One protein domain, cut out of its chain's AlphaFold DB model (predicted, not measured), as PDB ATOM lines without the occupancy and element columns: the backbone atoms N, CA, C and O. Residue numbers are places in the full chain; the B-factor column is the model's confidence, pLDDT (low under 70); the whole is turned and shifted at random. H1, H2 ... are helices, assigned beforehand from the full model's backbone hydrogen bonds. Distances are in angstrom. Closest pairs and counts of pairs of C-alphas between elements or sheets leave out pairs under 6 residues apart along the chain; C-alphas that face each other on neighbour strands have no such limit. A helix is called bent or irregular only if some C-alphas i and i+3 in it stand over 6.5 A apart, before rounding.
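This is residues 2 to 67 of the 263 residues of an uncharacterized protein of Chitinophaga jiangningensis (UniProt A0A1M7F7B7). Two long helices, H1 and H3, form an open, narrow U: the backbone runs out along H1, turns through the tiny helix H2 and folds back along H3. The two arms are not in contact, and the space between them is empty; H2 and its two tight links make the closed end, while residues 2 and 67 lie at the open end. The printed part has 66 residues with three named helices, in the order H1, H2, H3, and no named strand; the class is all helix. It is only just loose, close to extended, with a radius of gyration of the C-alphas of 16.2 A, and the C-alphas span 48 by 24 by 10 A.

H1, residues 2 to 27, touches no helix. H2, residues 30 to 33, follows it after a tight link of two residues, and H1 and H2 meet only through their link. A second tight link of two residues leads to H3, residues 36 to 67. H2 and H3 are close but not clearly touching, with 1 pair of C-alphas within 8 A, those of Phe 31 and Gly 39, 6.6 A apart. H1 and H3 are apart, with no C-alpha of the one within 8 A of the other. In H1 every O i to N i+4 pair is within hydrogen-bond range, and in H3 27 of 28 are. H2, with four residues, is too short for such a pair, and its one O i to N i+3 pair is not within range.

H1 begins at Glu 2, C-alpha at (-22.223, -9.229, -18.567), and ends at Lys 27, C-alpha at (-12.188, 24.950, -7.354); it is 37.3 A long from first to last C-alpha, and y rises along it. H2 runs from Leu 30 to Thr 33. H3, the longest helix with 32 residues, begins at Lys 36, C-alpha at (1.821, 26.363, -1.005), and ends at Lys 67, C-alpha at (-14.838, -17.608, 2.876); it is 47.2 A long, and y falls along it. No helix is bent or irregular.

The two C-alphas farthest apart are those of Thr 33 and Lys 67, 49.3 A, while those of Glu 2 and Lys 67 are 24.2 A apart. Residues 2 to 29, of which 2 to 27 belong to H1, stand free, and so do residues 43 to 67 of H3. The printed part has no cut and no long link. The mean pLDDT of the printed part is 79.5; residues 2 to 8 and 27 to 31 are under 70.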
ATOM      1  N   GLU A   2     -21.489 -10.255 -19.336       50.41
ATOM      2  CA  GLU A   2     -22.223  -9.229 -18.567       50.41
ATOM      3  C   GLU A   2     -21.506  -8.744 -17.300       50.41
ATOM      4  O   GLU A   2     -21.551  -7.561 -16.977       50.41
ATOM      5  N   SER A   3     -20.849  -9.644 -16.570       50.88
ATOM      6  CA  SER A   3     -20.173  -9.322 -15.313       50.88
ATOM      7  C   SER A   3     -18.986  -8.378 -15.515       50.88
ATOM      8  O   SER A   3     -18.867  -7.401 -14.786       50.88
ATOM      9  N   ILE A   4     -18.153  -8.596 -16.536       52.53
ATOM     10  CA  ILE A   4     -17.002  -7.723 -16.825       52.53
ATOM     11  C   ILE A   4     -17.464  -6.327 -17.251       52.53
ATOM     12  O   ILE A   4     -16.941  -5.356 -16.714       52.53
ATOM     13  N   LEU A   5     -18.479  -6.222 -18.124       56.38
ATOM     14  CA  LEU A   5     -19.055  -4.930 -18.525       56.38
ATOM     15  C   LEU A   5     -19.662  -4.168 -17.337       56.38
ATOM     16  O   LEU A   5     -19.520  -2.950 -17.242       56.38
ATOM     17  N   LYS A   6     -20.314  -4.882 -16.407       59.72
ATOM     18  CA  LYS A   6     -20.839  -4.294 -15.167       59.72
ATOM     19  C   LYS A   6     -19.702  -3.709 -14.318       59.72
ATOM     20  O   LYS A   6     -19.812  -2.570 -13.875       59.72
ATOM     21  N   TYR A   7     -18.593  -4.429 -14.139       68.38
ATOM     22  CA  TYR A   7     -17.467  -3.940 -13.332       68.38
ATOM     23  C   TYR A   7     -16.687  -2.799 -13.999       68.38
ATOM     24  O   TYR A   7     -16.352  -1.826 -13.323       68.38
ATOM     25  N   THR A   8     -16.430  -2.861 -15.309       69.06
ATOM     26  CA  THR A   8     -15.727  -1.784 -16.026       69.06
ATOM     27  C   THR A   8     -16.578  -0.525 -16.153       69.06
ATOM     28  O   THR A   8     -16.058   0.576 -15.966       69.06
ATOM     29  N   GLY A   9     -17.891  -0.666 -16.367       73.56
ATOM     30  CA  GLY A   9     -18.828   0.459 -16.368       73.56
ATOM     31  C   GLY A   9     -18.859   1.190 -15.025       73.56
ATOM     32  O   GLY A   9     -18.754   2.415 -14.982       73.56
ATOM     33  N   ILE A  10     -18.916   0.446 -13.915       76.62
ATOM     34  CA  ILE A  10     -18.903   1.024 -12.560       76.62
ATOM     35  C   ILE A  10     -17.548   1.676 -12.247       76.62
ATOM     36  O   ILE A  10     -17.517   2.761 -11.665       76.62
ATOM     37  N   ALA A  11     -16.431   1.070 -12.663       74.94
ATOM     38  CA  ALA A  11     -15.099   1.642 -12.465       74.94
ATOM     39  C   ALA A  11     -14.929   2.978 -13.210       74.94
ATOM     40  O   ALA A  11     -14.462   3.956 -12.623       74.94
ATOM     41  N   GLY A  12     -15.373   3.057 -14.471       78.50
ATOM     42  CA  GLY A  12     -15.345   4.300 -15.248       78.50
ATOM     43  C   GLY A  12     -16.201   5.408 -14.625       78.50
ATOM     44  O   GLY A  12     -15.780   6.568 -14.550       78.50
ATOM     45  N   LEU A  13     -17.375   5.050 -14.097       79.94
ATOM     46  CA  LEU A  13     -18.274   5.983 -13.416       79.94
ATOM     47  C   LEU A  13     -17.674   6.482 -12.091       79.94
ATOM     48  O   LEU A  13     -17.712   7.680 -11.808       79.94
ATOM     49  N   ALA A  14     -17.037   5.596 -11.320       82.44
ATOM     50  CA  ALA A  14     -16.345   5.948 -10.082       82.44
ATOM     51  C   ALA A  14     -15.172   6.912 -10.323       82.44
ATOM     52  O   ALA A  14     -15.033   7.896  -9.596       82.44
ATOM     53  N   ILE A  15     -14.368   6.686 -11.371       79.75
ATOM     54  CA  ILE A  15     -13.263   7.583 -11.752       79.75
ATOM     55  C   ILE A  15     -13.801   8.958 -12.154       79.75
ATOM     56  O   ILE A  15     -13.285   9.984 -11.708       79.75
ATOM     57  N   THR A  16     -14.870   8.990 -12.951       82.25
ATOM     58  CA  THR A  16     -15.493  10.240 -13.406       82.25
ATOM     59  C   THR A  16     -16.064  11.035 -12.230       82.25
ATOM     60  O   THR A  16     -15.844  12.244 -12.127       82.25
ATOM     61  N   LEU A  17     -16.741  10.362 -11.297       85.19
ATOM     62  CA  LEU A  17     -17.294  10.983 -10.097       85.19
ATOM     63  C   LEU A  17     -16.186  11.497  -9.166       85.19
ATOM     64  O   LEU A  17     -16.272  12.620  -8.669       85.19
ATOM     65  N   ALA A  18     -15.122  10.711  -8.976       80.88
ATOM     66  CA  ALA A  18     -13.955  11.124  -8.207       80.88
ATOM     67  C   ALA A  18     -13.306  12.370  -8.824       80.88
ATOM     68  O   ALA A  18     -13.051  13.340  -8.115       80.88
ATOM     69  N   PHE A  19     -13.116  12.396 -10.146       84.06
ATOM     70  CA  PHE A  19     -12.578  13.558 -10.852       84.06
ATOM     71  C   PHE A  19     -13.460  14.802 -10.680       84.06
ATOM     72  O   PHE A  19     -12.945  15.887 -10.413       84.06
ATOM     73  N   LEU A  20     -14.786  14.662 -10.779       85.38
ATOM     74  CA  LEU A  20     -15.720  15.771 -10.561       85.38
ATOM     75  C   LEU A  20     -15.672  16.295  -9.121       85.38
ATOM     76  O   LEU A  20     -15.658  17.511  -8.917       85.38
ATOM     77  N   LEU A  21     -15.590  15.400  -8.132       81.44
ATOM     78  CA  LEU A  21     -15.427  15.770  -6.727       81.44
ATOM     79  C   LEU A  21     -14.112  16.508  -6.502       81.44
ATOM     80  O   LEU A  21     -14.126  17.601  -5.942       81.44
ATOM     81  N   PHE A  22     -12.996  15.978  -7.002       80.38
ATOM     82  CA  PHE A  22     -11.703  16.652  -6.933       80.38
ATOM     83  C   PHE A  22     -11.737  18.016  -7.604       80.38
ATOM     84  O   PHE A  22     -11.306  18.998  -7.013       80.38
ATOM     85  N   ARG A  23     -12.303  18.112  -8.808       81.50
ATOM     86  CA  ARG A  23     -12.428  19.377  -9.533       81.50
ATOM     87  C   ARG A  23     -13.247  20.398  -8.746       81.50
ATOM     88  O   ARG A  23     -12.893  21.572  -8.744       81.50
ATOM     89  N   SER A  24     -14.317  19.964  -8.083       79.31
ATOM     90  CA  SER A  24     -15.179  20.821  -7.263       79.31
ATOM     91  C   SER A  24     -14.500  21.253  -5.959       79.31
ATOM     92  O   SER A  24     -14.530  22.431  -5.612       79.31
ATOM     93  N   ILE A  25     -13.815  20.330  -5.277       74.75
ATOM     94  CA  ILE A  25     -13.061  20.596  -4.044       74.75
ATOM     95  C   ILE A  25     -11.868  21.515  -4.326       74.75
ATOM     96  O   ILE A  25     -11.617  22.437  -3.558       74.75
ATOM     97  N   ILE A  26     -11.167  21.302  -5.445       70.50
ATOM     98  CA  ILE A  26     -10.023  22.123  -5.858       70.50
ATOM     99  C   ILE A  26     -10.472  23.522  -6.298       70.50
ATOM    100  O   ILE A  26      -9.769  24.495  -6.036       70.50
ATOM    101  N   LYS A  27     -11.639  23.645  -6.949       68.38
ATOM    102  CA  LYS A  27     -12.188  24.950  -7.354       68.38
ATOM    103  C   LYS A  27     -12.840  25.733  -6.217       68.38
ATOM    104  O   LYS A  27     -12.887  26.956  -6.312       68.38
ATOM    105  N   ARG A  28     -13.382  25.073  -5.188       60.03
ATOM    106  CA  ARG A  28     -13.917  25.768  -4.009       60.03
ATOM    107  C   ARG A  28     -12.767  26.385  -3.212       60.03
ATOM    108  O   ARG A  28     -11.668  25.844  -3.176       60.03
ATOM    109  N   GLU A  29     -13.051  27.525  -2.593       60.62
ATOM    110  CA  GLU A  29     -12.176  28.571  -2.023       60.62
ATOM    111  C   GLU A  29     -11.041  28.160  -1.049       60.62
ATOM    112  O   GLU A  29     -10.353  29.017  -0.493       60.62
ATOM    113  N   LEU A  30     -10.786  26.865  -0.864       65.19
ATOM    114  CA  LEU A  30      -9.733  26.299  -0.021       65.19
ATOM    115  C   LEU A  30      -8.320  26.516  -0.575       65.19
ATOM    116  O   LEU A  30      -7.408  26.825   0.183       65.19
ATOM    117  N   PHE A  31      -8.104  26.362  -1.883       67.50
ATOM    118  CA  PHE A  31      -6.760  26.511  -2.461       67.50
ATOM    119  C   PHE A  31      -6.281  27.962  -2.618       67.50
ATOM    120  O   PHE A  31      -5.103  28.199  -2.359       67.50
ATOM    121  N   PRO A  32      -7.133  28.943  -2.985       71.12
ATOM    122  CA  PRO A  32      -6.715  30.343  -3.072       71.12
ATOM    123  C   PRO A  32      -6.256  30.931  -1.732       71.12
ATOM    124  O   PRO A  32      -5.411  31.819  -1.710       71.12
ATOM    125  N   THR A  33      -6.803  30.436  -0.619       81.00
ATOM    126  CA  THR A  33      -6.510  30.920   0.740       81.00
ATOM    127  C   THR A  33      -5.384  30.145   1.429       81.00
ATOM    128  O   THR A  33      -4.897  30.564   2.481       81.00
ATOM    129  N   MET A  34      -4.923  29.038   0.840       80.75
ATOM    130  CA  MET A  34      -3.876  28.197   1.410       80.75
ATOM    131  C   MET A  34      -2.480  28.558   0.919       80.75
ATOM    132  O   MET A  34      -2.214  28.746  -0.267       80.75
ATOM    133  N   THR A  35      -1.523  28.539   1.844       89.06
ATOM    134  CA  THR A  35      -0.106  28.623   1.482       89.06
ATOM    135  C   THR A  35       0.330  27.366   0.721       89.06
ATOM    136  O   THR A  35      -0.153  26.262   0.989       89.06
ATOM    137  N   LYS A  36       1.305  27.492  -0.195       85.75
ATOM    138  CA  LYS A  36       1.821  26.363  -1.005       85.75
ATOM    139  C   LYS A  36       2.172  25.126  -0.161       85.75
ATOM    140  O   LYS A  36       1.931  23.997  -0.582       85.75
ATOM    141  N   LYS A  37       2.697  25.335   1.053       90.31
ATOM    142  CA  LYS A  37       3.070  24.265   1.991       90.31
ATOM    143  C   LYS A  37       1.852  23.522   2.554       90.31
ATOM    144  O   LYS A  37       1.881  22.299   2.663       90.31
ATOM    145  N   GLN A  38       0.778  24.240   2.882       87.06
ATOM    146  CA  GLN A  38      -0.470  23.642   3.362       87.06
ATOM    147  C   GLN A  38      -1.194  22.892   2.240       87.06
ATOM    148  O   GLN A  38      -1.621  21.759   2.453       87.06
ATOM    149  N   GLY A  39      -1.237  23.469   1.033       86.31
ATOM    150  CA  GLY A  39      -1.815  22.810  -0.139       86.31
ATOM    151  C   GLY A  39      -1.117  21.487  -0.471       86.31
ATOM    152  O   GLY A  39      -1.783  20.478  -0.693       86.31
ATOM    153  N   TYR A  40       0.221  21.455  -0.410       86.50
ATOM    154  CA  TYR A  40       0.990  20.221  -0.603       86.50
ATOM    155  C   TYR A  40       0.688  19.162   0.468       86.50
ATOM    156  O   TYR A  40       0.481  17.994   0.139       86.50
ATOM    157  N   ASN A  41       0.609  19.558   1.744       88.19
ATOM    158  CA  ASN A  41       0.282  18.629   2.829       88.19
ATOM    159  C   ASN A  41      -1.126  18.038   2.690       88.19
ATOM    160  O   ASN A  41      -1.295  16.840   2.904       88.19
ATOM    161  N   ILE A  42      -2.118  18.844   2.294       86.81
ATOM    162  CA  ILE A  42      -3.472  18.345   2.027       86.81
ATOM    163  C   ILE A  42      -3.470  17.371   0.853       86.81
ATOM    164  O   ILE A  42      -4.029  16.284   0.970       86.81
ATOM    165  N   LEU A  43      -2.808  17.713  -0.254       83.88
ATOM    166  CA  LEU A  43      -2.728  16.826  -1.413       83.88
ATOM    167  C   LEU A  43      -2.098  15.478  -1.034       83.88
ATOM    168  O   LEU A  43      -2.620  14.423  -1.388       83.88
ATOM    169  N   ARG A  44      -1.016  15.508  -0.247       90.19
ATOM    170  CA  ARG A  44      -0.350  14.307   0.267       90.19
ATOM    171  C   ARG A  44      -1.277  13.463   1.147       90.19
ATOM    172  O   ARG A  44      -1.293  12.244   0.998       90.19
ATOM    173  N   LEU A  45      -2.055  14.095   2.028       88.00
ATOM    174  CA  LEU A  45      -3.050  13.425   2.874       88.00
ATOM    175  C   LEU A  45      -4.153  12.761   2.046       88.00
ATOM    176  O   LEU A  45      -4.517  11.623   2.324       88.00
ATOM    177  N   ILE A  46      -4.642  13.434   1.005       85.19
ATOM    178  CA  ILE A  46      -5.672  12.877   0.127       85.19
ATOM    179  C   ILE A  46      -5.134  11.671  -0.654       85.19
ATOM    180  O   ILE A  46      -5.793  10.635  -0.704       85.19
ATOM    181  N   ILE A  47      -3.927  11.768  -1.222       85.38
ATOM    182  CA  ILE A  47      -3.294  10.653  -1.947       85.38
ATOM    183  C   ILE A  47      -3.089   9.453  -1.012       85.38
ATOM    184  O   ILE A  47      -3.439   8.328  -1.370       85.38
ATOM    185  N   ALA A  48      -2.585   9.684   0.205       89.25
ATOM    186  CA  ALA A  48      -2.443   8.635   1.214       89.25
ATOM    187  C   ALA A  48      -3.799   8.024   1.621       89.25
ATOM    188  O   ALA A  48      -3.909   6.806   1.779       89.25
ATOM    189  N   GLY A  49      -4.847   8.842   1.738       87.50
ATOM    190  CA  GLY A  49      -6.210   8.389   2.020       87.50
ATOM    191  C   GLY A  49      -6.772   7.488   0.917       87.50
ATOM    192  O   GLY A  49      -7.302   6.418   1.200       87.50
ATOM    193  N   ILE A  50      -6.593   7.864  -0.350       85.94
ATOM    194  CA  ILE A  50      -7.030   7.041  -1.489       85.94
ATOM    195  C   ILE A  50      -6.245   5.733  -1.546       85.94
ATOM    196  O   ILE A  50      -6.829   4.676  -1.760       85.94
ATOM    197  N   PHE A  51      -4.931   5.786  -1.321       87.88
ATOM    198  CA  PHE A  51      -4.095   4.591  -1.319       87.88
ATOM    199  C   PHE A  51      -4.523   3.600  -0.229       87.88
ATOM    200  O   PHE A  51      -4.725   2.421  -0.512       87.88
ATOM    201  N   THR A  52      -4.724   4.076   1.003       91.31
ATOM    202  CA  THR A  52      -5.173   3.226   2.121       91.31
ATOM    203  C   THR A  52      -6.561   2.640   1.878       91.31
ATOM    204  O   THR A  52      -6.768   1.454   2.132       91.31
ATOM    205  N   LEU A  53      -7.485   3.420   1.309       86.81
ATOM    206  CA  LEU A  53      -8.812   2.934   0.935       86.81
ATOM    207  C   LEU A  53      -8.747   1.853  -0.158       86.81
ATOM    208  O   LEU A  53      -9.414   0.828  -0.045       86.81
ATOM    209  N   SER A  54      -7.908   2.037  -1.182       85.25
ATOM    210  CA  SER A  54      -7.701   1.037  -2.239       85.25
ATOM    211  C   SER A  54      -7.128  -0.269  -1.694       85.25
ATOM    212  O   SER A  54      -7.632  -1.343  -2.025       85.25
ATOM    213  N   VAL A  55      -6.116  -0.198  -0.822       91.38
ATOM    214  CA  VAL A  55      -5.552  -1.390  -0.167       91.38
ATOM    215  C   VAL A  55      -6.619  -2.100   0.668       91.38
ATOM    216  O   VAL A  55      -6.746  -3.320   0.580       91.38
ATOM    217  N   LEU A  56      -7.439  -1.358   1.419       91.12
ATOM    218  CA  LEU A  56      -8.531  -1.927   2.212       91.12
ATOM    219  C   LEU A  56      -9.551  -2.677   1.339       91.12
ATOM    220  O   LEU A  56      -9.959  -3.784   1.688       91.12
ATOM    221  N   CYS A  57      -9.930  -2.116   0.187       82.94
ATOM    222  CA  CYS A  57     -10.831  -2.774  -0.763       82.94
ATOM    223  C   CYS A  57     -10.253  -4.091  -1.297       82.94
ATOM    224  O   CYS A  57     -10.972  -5.088  -1.370       82.94
ATOM    225  N   ILE A  58      -8.958  -4.117  -1.626       86.50
ATOM    226  CA  ILE A  58      -8.271  -5.333  -2.085       86.50
ATOM    227  C   ILE A  58      -8.269  -6.394  -0.975       86.50
ATOM    228  O   ILE A  58      -8.618  -7.547  -1.221       86.50
ATOM    229  N   VAL A  59      -7.939  -6.007   0.261       91.19
ATOM    230  CA  VAL A  59      -7.948  -6.919   1.417       91.19
ATOM    231  C   VAL A  59      -9.344  -7.502   1.657       91.19
ATOM    232  O   VAL A  59      -9.481  -8.710   1.844       91.19
ATOM    233  N   LEU A  60     -10.394  -6.676   1.601       89.31
ATOM    234  CA  LEU A  60     -11.780  -7.131   1.754       89.31
ATOM    235  C   LEU A  60     -12.210  -8.093   0.640       89.31
ATOM    236  O   LEU A  60     -12.936  -9.051   0.912       89.31
ATOM    237  N   TYR A  61     -11.758  -7.857  -0.593       85.50
ATOM    238  CA  TYR A  61     -12.027  -8.742  -1.724       85.50
ATOM    239  C   TYR A  61     -11.443 -10.141  -1.488       85.50
ATOM    240  O   TYR A  61     -12.174 -11.132  -1.539       85.50
ATOM    241  N   PHE A  62     -10.156 -10.224  -1.135       84.62
ATOM    242  CA  PHE A  62      -9.509 -11.507  -0.845       84.62
ATOM    243  C   PHE A  62     -10.101 -12.197   0.388       84.62
ATOM    244  O   PHE A  62     -10.281 -13.414   0.385       84.62
ATOM    245  N   TYR A  63     -10.470 -11.434   1.423       88.56
ATOM    246  CA  TYR A  63     -11.106 -11.990   2.618       88.56
ATOM    247  C   TYR A  63     -12.458 -12.651   2.313       88.56
ATOM    248  O   TYR A  63     -12.758 -13.717   2.851       88.56
ATOM    249  N   LYS A  64     -13.275 -12.055   1.432       84.12
ATOM    250  CA  LYS A  64     -14.530 -12.680   0.988       84.12
ATOM    251  C   LYS A  64     -14.280 -13.943   0.171       84.12
ATOM    252  O   LYS A  64     -14.890 -14.969   0.450       84.12
ATOM    253  N   GLN A  65     -13.338 -13.895  -0.769       80.56
ATOM    254  CA  GLN A  65     -13.026 -15.046  -1.619       80.56
ATOM    255  C   GLN A  65     -12.553 -16.265  -0.806       80.56
ATOM    256  O   GLN A  65     -12.919 -17.396  -1.117       80.56
ATOM    257  N   ALA A  66     -11.808 -16.038   0.278       76.94
ATOM    258  CA  ALA A  66     -11.378 -17.100   1.185       76.94
ATOM    259  C   ALA A  66     -12.537 -17.762   1.961       76.94
ATOM    260  O   ALA A  66     -12.421 -18.923   2.345       76.94
ATOM    261  N   LYS A  67     -13.654 -17.058   2.190       74.25
ATOM    262  CA  LYS A  67     -14.838 -17.608   2.876       74.25
ATOM    263  C   LYS A  67     -15.766 -18.403   1.962       74.25
ATOM    264  O   LYS A  67     -16.410 -19.330   2.439       74.25
TER     265      LYS A  67